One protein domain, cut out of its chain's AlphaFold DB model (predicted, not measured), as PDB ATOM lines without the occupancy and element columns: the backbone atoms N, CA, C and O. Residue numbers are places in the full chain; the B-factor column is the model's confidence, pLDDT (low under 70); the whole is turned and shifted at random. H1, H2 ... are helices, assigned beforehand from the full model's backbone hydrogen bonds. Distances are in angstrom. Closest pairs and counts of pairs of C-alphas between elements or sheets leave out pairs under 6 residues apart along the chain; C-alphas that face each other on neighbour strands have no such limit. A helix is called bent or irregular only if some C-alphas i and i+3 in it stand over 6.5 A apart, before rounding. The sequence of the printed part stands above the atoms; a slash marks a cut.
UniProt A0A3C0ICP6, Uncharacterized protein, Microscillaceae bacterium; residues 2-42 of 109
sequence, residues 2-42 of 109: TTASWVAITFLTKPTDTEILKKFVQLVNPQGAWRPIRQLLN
ATOM      1  N   THR A   2       0.001 -11.436  32.554       89.75
ATOM      2  CA  THR A   2       0.346 -11.916  31.200       89.75
ATOM      3  C   THR A   2       1.218 -13.177  31.189       89.75
ATOM      4  O   THR A   2       0.948 -14.084  30.411       89.75
ATOM      5  N   THR A   3       2.210 -13.289  32.082       89.69
ATOM      6  CA  THR A   3       3.130 -14.443  32.128       89.69
ATOM      7  C   THR A   3       2.413 -15.745  32.474       89.69
ATOM      8  O   THR A   3       2.643 -16.766  31.837       89.69
ATOM      9  N   ALA A   4       1.501 -15.694  33.450       90.88
ATOM     10  CA  ALA A   4       0.710 -16.851  33.858       90.88
ATOM     11  C   ALA A   4      -0.207 -17.333  32.723       90.88
ATOM     12  O   ALA A   4      -0.233 -18.524  32.420       90.88
ATOM     13  N   SER A   5      -0.894 -16.406  32.045       91.06
ATOM     14  CA  SER A   5      -1.738 -16.738  30.895       91.06
ATOM     15  C   SER A   5      -0.934 -17.311  29.724       91.06
ATOM     16  O   SER A   5      -1.389 -18.258  29.089       91.06
ATOM     17  N   TRP A   6       0.266 -16.789  29.450       90.56
ATOM     18  CA  TRP A   6       1.125 -17.294  28.374       90.56
ATOM     19  C   TRP A   6       1.577 -18.732  28.638       90.56
ATOM     20  O   TRP A   6       1.381 -19.593  27.787       90.56
ATOM     21  N   VAL A   7       2.076 -19.008  29.848       90.94
ATOM     22  CA  VAL A   7       2.489 -20.359  30.259       90.94
ATOM     23  C   VAL A   7       1.317 -21.338  30.175       90.94
ATOM     24  O   VAL A   7       1.483 -22.442  29.659       90.94
ATOM     25  N   ALA A   8       0.123 -20.932  30.618       91.25
ATOM     26  CA  ALA A   8      -1.073 -21.761  30.500       91.25
ATOM     27  C   ALA A   8      -1.373 -22.112  29.033       91.25
ATOM     28  O   ALA A   8      -1.521 -23.285  28.698       91.25
ATOM     29  N   ILE A   9      -1.386 -21.123  28.135       91.12
ATOM     30  CA  ILE A   9      -1.642 -21.345  26.704       91.12
ATOM     31  C   ILE A   9      -0.563 -22.240  26.070       91.12
ATOM     32  O   ILE A   9      -0.904 -23.096  25.249       91.12
ATOM     33  N   THR A  10       0.709 -22.110  26.464       88.94
ATOM     34  CA  THR A  10       1.796 -22.977  25.973       88.94
ATOM     35  C   THR A  10       1.537 -24.450  26.280       88.94
ATOM     36  O   THR A  10       1.749 -25.289  25.410       88.94
ATOM     37  N   PHE A  11       1.040 -24.771  27.478       86.06
ATOM     38  CA  PHE A  11       0.713 -26.153  27.845       86.06
ATOM     39  C   PHE A  11      -0.611 -26.647  27.248       86.06
ATOM     40  O   PHE A  11      -0.749 -27.842  26.999       86.06
ATOM     41  N   LEU A  12      -1.582 -25.755  27.010       89.69
ATOM     42  CA  LEU A  12      -2.853 -26.118  26.368       89.69
ATOM     43  C   LEU A  12      -2.723 -26.350  24.852       89.69
ATOM     44  O   LEU A  12      -3.544 -27.057  24.265       89.69
ATOM     45  N   THR A  13      -1.731 -25.747  24.200       88.94
ATOM     46  CA  THR A  13      -1.546 -25.872  22.750       88.94
ATOM     47  C   THR A  13      -0.922 -27.221  22.397       88.94
ATOM     48  O   THR A  13      -0.036 -27.716  23.091       88.94
ATOM     49  N   LYS A  14      -1.379 -27.835  21.297       83.75
ATOM     50  CA  LYS A  14      -0.857 -29.131  20.850       83.75
ATOM     51  C   LYS A  14       0.641 -29.036  20.518       83.75
ATOM     52  O   LYS A  14       1.043 -28.080  19.852       83.75
ATOM     53  N   PRO A  15       1.448 -30.031  20.920       81.12
ATOM     54  CA  PRO A  15       2.848 -30.095  20.530       81.12
ATOM     55  C   PRO A  15       2.991 -30.310  19.015       81.12
ATOM     56  O   PRO A  15       2.112 -30.881  18.367       81.12
ATOM     57  N   THR A  16       4.110 -29.852  18.457       82.44
ATOM     58  CA  THR A  16       4.463 -29.996  17.035       82.44
ATOM     59  C   THR A  16       4.606 -31.464  16.621       82.44
ATOM     60  O   THR A  16       4.982 -32.312  17.430       82.44
ATOM     61  N   ASP A  17       4.355 -31.756  15.340       86.50
ATOM     62  CA  ASP A  17       4.535 -33.089  14.759       86.50
ATOM     63  C   ASP A  17       5.962 -33.632  14.978       86.50
ATOM     64  O   ASP A  17       6.970 -32.925  14.844       86.50
ATOM     65  N   THR A  18       6.036 -34.925  15.285       83.44
ATOM     66  CA  THR A  18       7.282 -35.642  15.554       83.44
ATOM     67  C   THR A  18       8.187 -35.699  14.318       83.44
ATOM     68  O   THR A  18       9.409 -35.665  14.464       83.44
ATOM     69  N   GLU A  19       7.641 -35.749  13.100       85.00
ATOM     70  CA  GLU A  19       8.454 -35.766  11.872       85.00
ATOM     71  C   GLU A  19       9.237 -34.464  11.665       85.00
ATOM     72  O   GLU A  19      10.420 -34.481  11.314       85.00
ATOM     73  N   ILE A  20       8.594 -33.327  11.937       86.56
ATOM     74  CA  ILE A  20       9.221 -32.003  11.850       86.56
ATOM     75  C   ILE A  20      10.310 -31.886  12.920       86.56
ATOM     76  O   ILE A  20      11.424 -31.438  12.636       86.56
ATOM     77  N   LEU A  21      10.015 -32.359  14.133       84.75
ATOM     78  CA  LEU A  21      10.950 -32.359  15.255       84.75
ATOM     79  C   LEU A  21      12.212 -33.183  14.960       84.75
ATOM     80  O   LEU A  21      13.322 -32.757  15.279       84.75
ATOM     81  N   LYS A  22      12.057 -34.333  14.295       83.38
ATOM     82  CA  LYS A  22      13.178 -35.178  13.862       83.38
ATOM     83  C   LYS A  22      14.088 -34.459  12.864       83.38
ATOM     84  O   LYS A  22      15.301 -34.424  13.081       83.38
ATOM     85  N   LYS A  23      13.516 -33.845  11.818       85.44
ATOM     86  CA  LYS A  23      14.279 -33.072  10.816       85.44
ATOM     87  C   LYS A  23      15.041 -31.910  11.458       85.44
ATOM     88  O   LYS A  23      16.203 -31.686  11.136       85.44
ATOM     89  N   PHE A  24      14.415 -31.214  12.407       85.94
ATOM     90  CA  PHE A  24      15.049 -30.121  13.143       85.94
ATOM     91  C   PHE A  24      16.257 -30.586  13.970       85.94
ATOM     92  O   PHE A  24      17.334 -29.995  13.876       85.94
ATOM     93  N   VAL A  25      16.107 -31.665  14.749       84.62
ATOM     94  CA  VAL A  25      17.189 -32.188  15.602       84.62
ATOM     95  C   VAL A  25      18.374 -32.686  14.773       84.62
ATOM     96  O   VAL A  25      19.516 -32.484  15.181       84.62
ATOM     97  N   GLN A  26      18.121 -33.284  13.604       81.81
ATOM     98  CA  GLN A  26      19.178 -33.701  12.676       81.81
ATOM     99  C   GLN A  26      19.939 -32.515  12.072       81.81
ATOM    100  O   GLN A  26      21.154 -32.599  11.920       81.81
ATOM    101  N   LEU A  27      19.244 -31.421  11.746       82.44
ATOM    102  CA  LEU A  27      19.849 -30.256  11.099       82.44
ATOM    103  C   LEU A  27      20.665 -29.397  12.075       82.44
ATOM    104  O   LEU A  27      21.771 -28.980  11.756       82.44
ATOM    105  N   VAL A  28      20.106 -29.103  13.252       81.25
ATOM    106  CA  VAL A  28      20.667 -28.102  14.181       81.25
ATOM    107  C   VAL A  28      21.545 -28.741  15.260       81.25
ATOM    108  O   VAL A  28      22.346 -28.051  15.883       81.25
ATOM    109  N   ASN A  29      21.411 -30.053  15.489       76.50
ATOM    110  CA  ASN A  29      22.151 -30.796  16.512       76.50
ATOM    111  C   ASN A  29      22.197 -30.060  17.876       76.50
ATOM    112  O   ASN A  29      23.277 -29.844  18.432       76.50
ATOM    113  N   PRO A  30      21.042 -29.660  18.438       76.94
ATOM    114  CA  PRO A  30      21.000 -28.738  19.568       76.94
ATOM    115  C   PRO A  30      21.589 -29.357  20.843       76.94
ATOM    116  O   PRO A  30      21.367 -30.536  21.125       76.94
ATOM    117  N   GLN A  31      22.302 -28.556  21.636       72.81
ATOM    118  CA  GLN A  31      22.802 -28.970  22.951       72.81
ATOM    119  C   GLN A  31      21.681 -28.893  24.004       72.81
ATOM    120  O   GLN A  31      20.905 -27.935  24.008       72.81
ATOM    121  N   GLY A  32      21.592 -29.867  24.915       75.44
ATOM    122  CA  GLY A  32      20.749 -29.786  26.116       75.44
ATOM    123  C   GLY A  32      19.741 -30.925  26.266       75.44
ATOM    124  O   GLY A  32      20.074 -32.097  26.142       75.44
ATOM    125  N   ALA A  33      18.486 -30.607  26.594       75.62
ATOM    126  CA  ALA A  33      17.464 -31.601  26.951       75.62
ATOM    127  C   ALA A  33      16.861 -32.354  25.740       75.62
ATOM    128  O   ALA A  33      15.668 -32.647  25.709       75.62
ATOM    129  N   TRP A  34      17.679 -32.702  24.742       79.06
ATOM    130  CA  TRP A  34      17.256 -33.359  23.493       79.06
ATOM    131  C   TRP A  34      17.504 -34.872  23.474       79.06
ATOM    132  O   TRP A  34      17.233 -35.543  22.474       79.06
ATOM    133  N   ARG A  35      17.984 -35.430  24.591       74.19
ATOM    134  CA  ARG A  35      18.248 -36.866  24.786       74.19
ATOM    135  C   ARG A  35      17.120 -37.802  24.317       74.19
ATOM    136  O   ARG A  35      17.442 -38.703  23.545       74.19
ATOM    137  N   PRO A  36      15.836 -37.620  24.695       78.56
ATOM    138  CA  PRO A  36      14.787 -38.574  24.316       78.56
ATOM    139  C   PRO A  36      14.564 -38.641  22.797       78.56
ATOM    140  O   PRO A  36      14.422 -39.723  22.236       78.56
ATOM    141  N   ILE A  37      14.614 -37.500  22.103       79.50
ATOM    142  CA  ILE A  37      14.420 -37.440  20.644       79.50
ATOM    143  C   ILE A  37      15.644 -38.004  19.911       79.50
ATOM    144  O   ILE A  37      15.497 -38.720  18.923       79.50
ATOM    145  N   ARG A  38      16.858 -37.751  20.418       78.69
ATOM    146  CA  ARG A  38      18.098 -38.329  19.869       78.69
ATOM    147  C   ARG A  38      18.142 -39.852  19.999       78.69
ATOM    148  O   ARG A  38      18.567 -40.514  19.054       78.69
ATOM    149  N   GLN A  39      17.674 -40.398  21.125       78.00
ATOM    150  CA  GLN A  39      17.545 -41.846  21.337       78.00
ATOM    151  C   GLN A  39      16.559 -42.473  20.343       78.00
ATOM    152  O   GLN A  39      16.881 -43.481  19.723       78.00
ATOM    153  N   LEU A  40      15.410 -41.829  20.109       78.94
ATOM    154  CA  LEU A  40      14.433 -42.236  19.085       78.94
ATOM    155  C   LEU A  40      15.003 -42.242  17.654       78.94
ATOM    156  O   LEU A  40      14.474 -42.934  16.788       78.94
ATOM    157  N   LEU A  41      16.057 -41.465  17.394       75.94
ATOM    158  CA  LEU A  41      16.712 -41.335  16.089       75.94
ATOM    159  C   LEU A  41      17.998 -42.174  15.952       75.94
ATOM    160  O   LEU A  41      18.641 -42.088  14.908       75.94
ATOM    161  N   ASN A  42      18.396 -42.954  16.971       72.19
ATOM    162  CA  ASN A  42      19.690 -43.661  17.020       72.19
ATOM    163  C   ASN A  42      20.903 -42.758  16.696       72.19
ATOM    164  O   ASN A  42      21.906 -43.202  16.135       72.19
TER     165      ASN A  42
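AT A GLANCE: This is residues 2 to 42 of the 109 residues of an uncharacterized protein of Microscillaceae bacterium (UniProt A0A3C0ICP6). A free helical arm sticks out from a small, loose head: H1 and the stretch that follows it, residues 2 to 17, make the arm, and H2, the loop of residues 29 to 34 and the short helix H3 make the head. In the head the chain leaves the end of H2, swings round through the loop and comes back as H3, which is steeply tilted to H2. The printed part has 41 residues with three named helices, in the order H1, H2, H3, and no named strand; its class is all helix. The whole is only just loose, close to extended, with a radius of gyration of the C-alphas of 13.1 A. The outline is elongated, with spans of 38 by 20 by 16 A, and the arm makes much of the length.

IN THESE COORDINATES: H1 is residues 2 to 12, Thr 2 to Leu 12, and measures 15.3 A from first to last C-alpha; C-alpha 2 is at (0.346, -11.916, 31.200). Five residues, 13 to 17, lead on to H2, residues 18 to 28, which begins with C-alpha 18 at (7.282, -35.642, 15.554) and is 15.4 A long. After six more residues, 29 to 34, comes H3, residues 35 to 40, 8.7 A long, ending with C-alpha 40 at (14.433, -42.236, 19.085). None of the three helices is bent or irregular.

HOW THE PARTS SIT: Residues 2 to 17, of which 2 to 12 belong to H1, stand free: they have no C-alpha 8 or more residues away along the chain within 10 A. H1 is apart from H2 and apart from H3. H2 and H3 only just touch, with 3 pairs of C-alphas within 8 A. Their closest C-alphas are those of Lys 22 and Ile 37, 7.3 A apart, and their centres are 10.9 A apart. Their lines stand at a steep tilt of 63 degrees, and they run opposite ways. In H1, H2 and H3 every backbone O i to N i+4 pair is within hydrogen-bond range.

THE WHOLE: The two C-alphas farthest apart are those of Thr 2 and Asn 42, the first and last printed residues, at 39.8 A. The printed part has no cut. The link from H1 to H2 is tight, the link from H2 to H3 is short, and no link is long. The mean pLDDT of the printed part is 83.2, and no printed residue is under 70; the mean is 90 in H1, 84 in H2 and 78 in H3.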